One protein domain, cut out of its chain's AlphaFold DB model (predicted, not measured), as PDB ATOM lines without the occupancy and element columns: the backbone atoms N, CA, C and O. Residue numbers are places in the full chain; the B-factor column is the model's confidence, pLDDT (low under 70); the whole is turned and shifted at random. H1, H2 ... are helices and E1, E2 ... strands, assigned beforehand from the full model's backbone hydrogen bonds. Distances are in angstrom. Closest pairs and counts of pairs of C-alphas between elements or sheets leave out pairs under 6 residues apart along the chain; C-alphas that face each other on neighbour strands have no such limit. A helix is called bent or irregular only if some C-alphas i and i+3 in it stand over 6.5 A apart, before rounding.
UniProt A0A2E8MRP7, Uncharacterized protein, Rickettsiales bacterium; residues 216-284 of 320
ATOM      1  N   PRO A 216     170.608 170.253 151.100       86.94
ATOM      2  CA  PRO A 216     171.797 169.634 150.520       86.94
ATOM      3  C   PRO A 216     172.667 170.632 149.741       86.94
ATOM      4  O   PRO A 216     173.762 170.282 149.307       86.94
ATOM      5  N   PHE A 217     172.205 171.868 149.540       91.38
ATOM      6  CA  PHE A 217     172.875 172.847 148.690       91.38
ATOM      7  C   PHE A 217     173.679 173.856 149.514       91.38
ATOM      8  O   PHE A 217     173.148 174.495 150.421       91.38
ATOM      9  N   ALA A 218     174.955 174.041 149.168       91.12
ATOM     10  CA  ALA A 218     175.875 174.932 149.881       91.12
ATOM     11  C   ALA A 218     175.575 176.434 149.695       91.12
ATOM     12  O   ALA A 218     176.011 177.258 150.502       91.12
ATOM     13  N   TYR A 219     174.817 176.801 148.656       94.19
ATOM     14  CA  TYR A 219     174.568 178.192 148.280       94.19
ATOM     15  C   TYR A 219     173.086 178.471 148.028       94.19
ATOM     16  O   TYR A 219     172.330 177.592 147.609       94.19
ATOM     17  N   LYS A 220     172.684 179.723 148.270       95.44
ATOM     18  CA  LYS A 220     171.398 180.293 147.856       95.44
ATOM     19  C   LYS A 220     171.637 181.230 146.676       95.44
ATOM     20  O   LYS A 220     172.575 182.023 146.715       95.44
ATOM     21  N   TYR A 221     170.793 181.151 145.655       97.06
ATOM     22  CA  TYR A 221     170.897 181.949 144.438       97.06
ATOM     23  C   TYR A 221     169.741 182.939 144.309       97.06
ATOM     24  O   TYR A 221     168.594 182.651 144.668       97.06
ATOM     25  N   SER A 222     170.061 184.091 143.733       97.06
ATOM     26  CA  SER A 222     169.117 185.139 143.360       97.06
ATOM     27  C   SER A 222     169.429 185.615 141.946       97.06
ATOM     28  O   SER A 222     170.589 185.632 141.540       97.06
ATOM     29  N   GLY A 223     168.417 186.015 141.187       96.69
ATOM     30  CA  GLY A 223     168.602 186.467 139.812       96.69
ATOM     31  C   GLY A 223     167.279 186.703 139.108       96.69
ATOM     32  O   GLY A 223     166.226 186.823 139.742       96.69
ATOM     33  N   THR A 224     167.330 186.756 137.785       96.81
ATOM     34  CA  THR A 224     166.140 186.839 136.940       96.81
ATOM     35  C   THR A 224     166.145 185.738 135.894       96.81
ATOM     36  O   THR A 224     167.198 185.244 135.505       96.81
ATOM     37  N   TYR A 225     164.971 185.343 135.421       95.69
ATOM     38  CA  TYR A 225     164.830 184.520 134.224       95.69
ATOM     39  C   TYR A 225     163.632 185.001 133.415       95.69
ATOM     40  O   TYR A 225     162.692 185.591 133.955       95.69
ATOM     41  N   THR A 226     163.652 184.730 132.119       95.38
ATOM     42  CA  THR A 226     162.501 184.962 131.246       95.38
ATOM     43  C   THR A 226     161.696 183.677 131.132       95.38
ATOM     44  O   THR A 226     162.261 182.606 130.915       95.38
ATOM     45  N   ILE A 227     160.381 183.757 131.302       93.88
ATOM     46  CA  ILE A 227     159.483 182.622 131.089       93.88
ATOM     47  C   ILE A 227     159.520 182.258 129.606       93.88
ATOM     48  O   ILE A 227     159.318 183.121 128.751       93.88
ATOM     49  N   SER A 228     159.753 180.983 129.312       92.88
ATOM     50  CA  SER A 228     159.832 180.468 127.946       92.88
ATOM     51  C   SER A 228     158.877 179.296 127.750       92.88
ATOM     52  O   SER A 228     158.878 178.360 128.552       92.88
ATOM     53  N   GLY A 229     158.090 179.324 126.675       91.25
ATOM     54  CA  GLY A 229     157.217 178.220 126.271       91.25
ATOM     55  C   GLY A 229     155.917 178.693 125.627       91.25
ATOM     56  O   GLY A 229     155.801 179.837 125.194       91.25
ATOM     57  N   SER A 230     154.921 177.811 125.583       91.19
ATOM     58  CA  SER A 230     153.631 178.063 124.925       91.19
ATOM     59  C   SER A 230     152.546 178.435 125.941       91.19
ATOM     60  O   SER A 230     151.491 177.804 125.988       91.19
ATOM     61  N   CYS A 231     152.818 179.438 126.776       90.56
ATOM     62  CA  CYS A 231     151.892 179.938 127.796       90.56
ATOM     63  C   CYS A 231     151.635 181.442 127.653       90.56
ATOM     64  O   CYS A 231     152.394 182.166 127.008       90.56
ATOM     65  N   SER A 232     150.591 181.933 128.323       92.56
ATOM     66  CA  SER A 232     150.202 183.349 128.288       92.56
ATOM     67  C   SER A 232     151.264 184.296 128.852       92.56
ATOM     68  O   SER A 232     151.306 185.458 128.467       92.56
ATOM     69  N   ASN A 233     152.130 183.812 129.747       91.31
ATOM     70  CA  ASN A 233     153.214 184.598 130.337       91.31
ATOM     71  C   ASN A 233     154.559 184.440 129.602       91.31
ATOM     72  O   ASN A 233     155.586 184.859 130.135       91.31
ATOM     73  N   ASN A 234     154.589 183.837 128.409       91.94
ATOM     74  CA  ASN A 234     155.818 183.700 127.628       91.94
ATOM     75  C   ASN A 234     156.470 185.071 127.360       91.94
ATOM     76  O   ASN A 234     155.789 186.043 127.032       91.94
ATOM     77  N   GLY A 235     157.792 185.155 127.516       90.44
ATOM     78  CA  GLY A 235     158.565 186.390 127.363       90.44
ATOM     79  C   GLY A 235     158.569 187.312 128.590       90.44
ATOM     80  O   GLY A 235     159.302 188.298 128.597       90.44
ATOM     81  N   GLN A 236     157.806 187.006 129.645       93.19
ATOM     82  CA  GLN A 236     157.818 187.788 130.886       93.19
ATOM     83  C   GLN A 236     159.069 187.486 131.719       93.19
ATOM     84  O   GLN A 236     159.399 186.323 131.957       93.19
ATOM     85  N   THR A 237     159.733 188.524 132.225       94.56
ATOM     86  CA  THR A 237     160.877 188.378 133.138       94.56
ATOM     87  C   THR A 237     160.407 188.286 134.585       94.56
ATOM     88  O   THR A 237     159.577 189.075 135.041       94.56
ATOM     89  N   ARG A 238     160.956 187.328 135.331       94.12
ATOM     90  CA  ARG A 238     160.686 187.114 136.754       94.12
ATOM     91  C   ARG A 238     161.978 187.154 137.543       94.12
ATOM     92  O   ARG A 238     162.986 186.607 137.106       94.12
ATOM     93  N   SER A 239     161.912 187.756 138.722       95.75
ATOM     94  CA  SER A 239     162.995 187.723 139.700       95.75
ATOM     95  C   SER A 239     162.764 186.592 140.694       95.75
ATOM     96  O   SER A 239     161.626 186.325 141.076       95.75
ATOM     97  N   PHE A 240     163.844 185.954 141.127       95.81
ATOM     98  CA  PHE A 240     163.862 184.992 142.224       95.81
ATOM     99  C   PHE A 240     164.971 185.375 143.199       95.81
ATOM    100  O   PHE A 240     165.966 185.991 142.812       95.81
ATOM    101  N   SER A 241     164.796 185.037 144.475       96.19
ATOM    102  CA  SER A 241     165.773 185.386 145.499       96.19
ATOM    103  C   SER A 241     165.883 184.325 146.582       96.19
ATOM    104  O   SER A 241     164.868 183.810 147.046       96.19
ATOM    105  N   GLY A 242     167.114 184.037 147.005       94.50
ATOM    106  CA  GLY A 242     167.398 183.223 148.184       94.50
ATOM    107  C   GLY A 242     167.066 181.738 148.034       94.50
ATOM    108  O   GLY A 242     166.839 181.072 149.042       94.50
ATOM    109  N   ILE A 243     167.034 181.210 146.810       94.81
ATOM    110  CA  ILE A 243     166.656 179.815 146.551       94.81
ATOM    111  C   ILE A 243     167.889 178.916 146.656       94.81
ATOM    112  O   ILE A 243     168.871 179.119 145.941       94.81
ATOM    113  N   ALA A 244     167.855 177.924 147.547       94.19
ATOM    114  CA  ALA A 244     168.929 176.946 147.688       94.19
ATOM    115  C   ALA A 244     168.912 175.960 146.507       94.19
ATOM    116  O   ALA A 244     167.900 175.300 146.279       94.19
ATOM    117  N   ALA A 245     170.010 175.872 145.757       93.81
ATOM    118  CA  ALA A 245     170.141 175.006 144.580       93.81
ATOM    119  C   ALA A 245     171.621 174.725 144.275       93.81
ATOM    120  O   ALA A 245     172.497 175.369 144.857       93.81
ATOM    121  N   SER A 246     171.929 173.806 143.351       93.44
ATOM    122  CA  SER A 246     173.325 173.585 142.939       93.44
ATOM    123  C   SER A 246     173.811 174.638 141.931       93.44
ATOM    124  O   SER A 246     175.006 174.928 141.856       93.44
ATOM    125  N   SER A 247     172.887 175.289 141.216       94.88
ATOM    126  CA  SER A 247     173.183 176.352 140.257       94.88
ATOM    127  C   SER A 247     172.092 177.423 140.208       94.88
ATOM    128  O   SER A 247     170.949 177.210 140.618       94.88
ATOM    129  N   CYS A 248     172.424 178.582 139.636       94.62
ATOM    130  CA  CYS A 248     171.460 179.663 139.440       94.62
ATOM    131  C   CYS A 248     170.282 179.261 138.527       94.62
ATOM    132  O   CYS A 248     169.147 179.669 138.766       94.62
ATOM    133  N   GLN A 249     170.530 178.429 137.508       95.88
ATOM    134  CA  GLN A 249     169.469 177.930 136.628       95.88
ATOM    135  C   GLN A 249     168.522 176.985 137.371       95.88
ATOM    136  O   GLN A 249     167.309 177.064 137.198       95.88
ATOM    137  N   GLU A 250     169.050 176.115 138.233       95.75
ATOM    138  CA  GLU A 250     168.211 175.256 139.071       95.75
ATOM    139  C   GLU A 250     167.369 176.064 140.056       95.75
ATOM    140  O   GLU A 250     166.194 175.762 140.237       95.75
ATOM    141  N   ALA A 251     167.924 177.132 140.632       95.81
ATOM    142  CA  ALA A 251     167.166 178.058 141.466       95.81
ATOM    143  C   ALA A 251     166.028 178.752 140.694       95.81
ATOM    144  O   ALA A 251     164.919 178.877 141.217       95.81
ATOM    145  N   ALA A 252     166.267 179.154 139.441       95.75
ATOM    146  CA  ALA A 252     165.235 179.706 138.564       95.75
ATOM    147  C   ALA A 252     164.130 178.682 138.258       95.75
ATOM    148  O   ALA A 252     162.944 179.002 138.373       95.75
ATOM    149  N   ASN A 253     164.511 177.443 137.934       94.81
ATOM    150  CA  ASN A 253     163.583 176.339 137.682       94.81
ATOM    151  C   ASN A 253     162.750 176.009 138.934       94.81
ATOM    152  O   ASN A 253     161.528 175.867 138.848       94.81
ATOM    153  N   ALA A 254     163.390 175.951 140.105       94.94
ATOM    154  CA  ALA A 254     162.725 175.726 141.384       94.94
ATOM    155  C   ALA A 254     161.736 176.857 141.699       94.94
ATOM    156  O   ALA A 254     160.580 176.589 142.015       94.94
ATOM    157  N   HIS A 255     162.130 178.121 141.515       95.31
ATOM    158  CA  HIS A 255     161.211 179.248 141.676       95.31
ATOM    159  C   HIS A 255     160.038 179.180 140.689       95.31
ATOM    160  O   HIS A 255     158.894 179.390 141.088       95.31
ATOM    161  N   PHE A 256     160.278 178.838 139.418       94.75
ATOM    162  CA  PHE A 256     159.207 178.659 138.434       94.75
ATOM    163  C   PHE A 256     158.192 177.599 138.867       94.75
ATOM    164  O   PHE A 256     156.994 177.836 138.750       94.75
ATOM    165  N   SER A 257     158.652 176.484 139.441       92.81
ATOM    166  CA  SER A 257     157.766 175.418 139.928       92.81
ATOM    167  C   SER A 257     156.808 175.860 141.046       92.81
ATOM    168  O   SER A 257     155.758 175.251 141.228       92.81
ATOM    169  N   THR A 258     157.128 176.946 141.761       92.25
ATOM    170  CA  THR A 258     156.247 177.536 142.786       92.25
ATOM    171  C   THR A 258     155.226 178.528 142.231       92.25
ATOM    172  O   THR A 258     154.312 178.935 142.950       92.25
ATOM    173  N   LEU A 259     155.360 178.943 140.967       90.19
ATOM    174  CA  LEU A 259     154.411 179.860 140.350       90.19
ATOM    175  C   LEU A 259     153.100 179.129 140.066       90.19
ATOM    176  O   LEU A 259     153.063 178.124 139.362       90.19
ATOM    177  N   THR A 260     152.003 179.668 140.586       85.44
ATOM    178  CA  THR A 260     150.665 179.099 140.423       85.44
ATOM    179  C   THR A 260     149.805 179.972 139.511       85.44
ATOM    180  O   THR A 260     149.934 181.198 139.478       85.44
ATOM    181  N   GLY A 261     148.929 179.338 138.727       85.00
ATOM    182  CA  GLY A 261     147.999 180.006 137.812       85.00
ATOM    183  C   GLY A 261     148.039 179.444 136.390       85.00
ATOM    184  O   GLY A 261     149.038 178.886 135.944       85.00
ATOM    185  N   THR A 262     146.944 179.616 135.647       77.19
ATOM    186  CA  THR A 262     146.785 179.067 134.286       77.19
ATOM    187  C   THR A 262     147.727 179.693 133.254       77.19
ATOM    188  O   THR A 262     147.987 179.095 132.215       77.19
ATOM    189  N   GLY A 263     148.288 180.872 133.543       85.38
ATOM    190  CA  GLY A 263     149.212 181.577 132.651       85.38
ATOM    191  C   GLY A 263     150.616 180.967 132.539       85.38
ATOM    192  O   GLY A 263     151.405 181.473 131.745       85.38
ATOM    193  N   TYR A 264     150.940 179.919 133.309       89.31
ATOM    194  CA  TYR A 264     152.253 179.244 133.294       89.31
ATOM    195  C   TYR A 264     152.207 177.814 132.727       89.31
ATOM    196  O   TYR A 264     153.251 177.186 132.562       89.31
ATOM    197  N   THR A 265     151.019 177.294 132.403       89.38
ATOM    198  CA  THR A 265     150.849 175.952 131.826       89.38
ATOM    199  C   THR A 265     151.582 175.844 130.485       89.38
ATOM    200  O   THR A 265     151.393 176.698 129.626       89.38
ATOM    201  N   ASN A 266     152.384 174.790 130.285       90.44
ATOM    202  CA  ASN A 266     153.252 174.579 129.106       90.44
ATOM    203  C   ASN A 266     154.412 175.584 128.950       90.44
ATOM    204  O   ASN A 266     154.928 175.777 127.845       90.44
ATOM    205  N   CYS A 267     154.837 176.211 130.047       92.06
ATOM    206  CA  CYS A 267     156.061 177.006 130.113       92.06
ATOM    207  C   CYS A 267     157.072 176.426 131.103       92.06
ATOM    208  O   CYS A 267     156.738 175.583 131.934       92.06
ATOM    209  N   GLY A 268     158.304 176.919 131.010       93.31
ATOM    210  CA  GLY A 268     159.377 176.710 131.976       93.31
ATOM    211  C   GLY A 268     160.134 178.009 132.255       93.31
ATOM    212  O   GLY A 268     159.907 179.039 131.607       93.31
ATOM    213  N   ALA A 269     161.066 177.953 133.202       94.19
ATOM    214  CA  ALA A 269     162.078 178.993 133.325       94.19
ATOM    215  C   ALA A 269     163.066 178.894 132.155       94.19
ATOM    216  O   ALA A 269     163.681 177.849 131.945       94.19
ATOM    217  N   GLY A 270     163.222 179.982 131.401       92.75
ATOM    218  CA  GLY A 270     164.306 180.136 130.436       92.75
ATOM    219  C   GLY A 270     165.651 180.375 131.129       92.75
ATOM    220  O   GLY A 270     165.799 180.151 132.332       92.75
ATOM    221  N   PHE A 271     166.640 180.857 130.374       93.75
ATOM    222  CA  PHE A 271     167.982 181.096 130.909       93.75
ATOM    223  C   PHE A 271     167.978 182.129 132.042       93.75
ATOM    224  O   PHE A 271     167.482 183.249 131.885       93.75
ATOM    225  N   ALA A 272     168.556 181.746 133.177       93.81
ATOM    226  CA  ALA A 272     168.783 182.635 134.300       93.81
ATOM    227  C   ALA A 272     169.910 183.632 133.981       93.81
ATOM    228  O   ALA A 272     170.933 183.282 133.392       93.81
ATOM    229  N   SER A 273     169.728 184.884 134.389       93.56
ATOM    230  CA  SER A 273     170.666 185.986 134.177       93.56
ATOM    231  C   SER A 273     170.756 186.874 135.422       93.56
ATOM    232  O   SER A 273     169.908 186.802 136.313       93.56
ATOM    233  N   GLY A 274     171.812 187.690 135.519       94.25
ATOM    234  CA  GLY A 274     172.019 188.571 136.678       94.25
ATOM    235  C   GLY A 274     172.195 187.815 138.001       94.25
ATOM    236  O   GLY A 274     171.789 188.302 139.052       94.25
ATOM    237  N   CYS A 275     172.750 186.605 137.934       95.06
ATOM    238  CA  CYS A 275     172.859 185.694 139.062       95.06
ATOM    239  C   CYS A 275     173.840 186.191 140.129       95.06
ATOM    240  O   CYS A 275     174.997 186.487 139.831       95.06
ATOM    241  N   SER A 276     173.401 186.173 141.382       96.44
ATOM    242  CA  SER A 276     174.249 186.291 142.566       96.44
ATOM    243  C   SER A 276     174.036 185.090 143.483       96.44
ATOM    244  O   SER A 276     173.005 184.413 143.418       96.44
ATOM    245  N   PHE A 277     175.031 184.796 144.320       95.19
ATOM    246  CA  PHE A 277     174.958 183.710 145.289       95.19
ATOM    247  C   PHE A 277     175.426 184.163 146.670       95.19
ATOM    248  O   PHE A 277     176.254 185.067 146.804       95.19
ATOM    249  N   SER A 278     174.896 183.511 147.698       95.12
ATOM    250  CA  SER A 278     175.317 183.667 149.088       95.12
ATOM    251  C   SER A 278     175.432 182.305 149.767       95.12
ATOM    252  O   SER A 278     174.851 181.314 149.316       95.12
ATOM    253  N   ALA A 279     176.222 182.232 150.840       93.44
ATOM    254  CA  ALA A 279     176.365 181.006 151.618       93.44
ATOM    255  C   ALA A 279     175.017 180.581 152.221       93.44
ATOM    256  O   ALA A 279     174.280 181.401 152.776       93.44
ATOM    257  N   ASN A 280     174.704 179.289 152.138       90.81
ATOM    258  CA  ASN A 280     173.524 178.726 152.773       90.81
ATOM    259  C   ASN A 280     173.843 178.294 154.214       90.81
ATOM    260  O   ASN A 280     174.497 177.277 154.428       90.81
ATOM    261  N   GLY A 281     173.337 179.029 155.207       87.12
ATOM    262  CA  GLY A 281     173.477 178.657 156.623       87.12
ATOM    263  C   GLY A 281     172.801 177.329 156.999       87.12
ATOM    264  O   GLY A 281     173.143 176.741 158.021       87.12
ATOM    265  N   ASP A 282     171.887 176.834 156.162       87.50
ATOM    266  CA  ASP A 282     171.163 175.574 156.353       87.50
ATOM    267  C   ASP A 282     171.831 174.386 155.646       87.50
ATOM    268  O   ASP A 282     171.237 173.312 155.539       87.50
ATOM    269  N   TYR A 283     173.064 174.558 155.154       88.75
ATOM    270  CA  TYR A 283     173.810 173.480 154.518       88.75
ATOM    271  C   TYR A 283     174.151 172.374 155.526       88.75
ATOM    272  O   TYR A 283     174.814 172.606 156.546       88.75
ATOM    273  N   TYR A 284     173.695 171.154 155.232       83.06
ATOM    274  CA  TYR A 284     173.704 170.041 156.187       83.06
ATOM    275  C   TYR A 284     175.103 169.674 156.709       83.06
ATOM    276  O   TYR A 284     175.253 169.305 157.872       83.06
TER     277      TYR A 284
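What this domain is: This is residues 216 to 284 of the 320 residues of an uncharacterized protein of Rickettsiales bacterium (UniProt A0A2E8MRP7). What is the shape? A twisted sheet of three long, bent strands, E1, E2 and E3, curls round one short helix, H1, which packs on one face of it. The body is elongated, with C-alpha spans of 38 by 21 by 13 A. What is it made of? The printed part has 69 residues with three named strands and one named helix, in the order E1, E2, H1, E3; the sheet runs E2, E1, E3, antiparallel throughout, and the class is mixed, helices and strands. Is it compact? The whole is compact, with a radius of gyration of the C-alphas of 12.3 A.

Where its parts are: Where does the first strand begin? E1, residues 219 to 229, begins at C-alpha 219 at (174.568, 178.192, 148.280), is 28.0 A long and bends by 66 degrees at residue 223. What comes next? E2, residues 237 to 245, is 19.9 A long and bends by 83 degrees at residue 242. H1, residues 248 to 257, begins at C-alpha 248 at (171.460, 179.663, 139.440) and is 14.3 A long. Where does the last strand end? E3, residues 267 to 279, is 29.8 A long, bends by 79 degrees at residue 274 and ends at C-alpha 279 at (176.365, 181.006, 151.618).

How they stand to each other: How are the strands paired? E1, the inner strand, is antiparallel to E2 at 143 degrees, and the two form a hairpin; N 225 and O 238 are within hydrogen-bond range at 2.9 A. E1 is also antiparallel to E3 at 164 degrees, with N 220 and O 278 within range at 2.9 A. Where is the helix? H1 is on the sheet, in two layers, a helix on one face of a sheet. Its closest C-alphas to E3 are those of Gln 249 and Ala 272, 5.3 A apart, and to E2 those of Ala 251 and Ala 245, 5.3 A apart. In H1 every O i to N i+4 pair is within hydrogen-bond range. How does the chain pass from E2 to E3? E2, H1 and E3 form a split strand-helix-strand unit, two strands running the same way with E1 between them in the sheet, and its crossover is right-handed.

The domain as a whole: How far does it reach? The two C-alphas farthest apart, those of Ser 232 and Tyr 284, are 38.8 A apart, while those of Pro 216 and Tyr 284, the first and last printed, are 6.0 A apart. Are there cuts or long links? The printed part has no cut; the link E2 to H1 is tight, and the links E1 to E2 and H1 to E3 are short. How confident is the model? The mean pLDDT of the printed part is 92.7, and no printed residue is under 70.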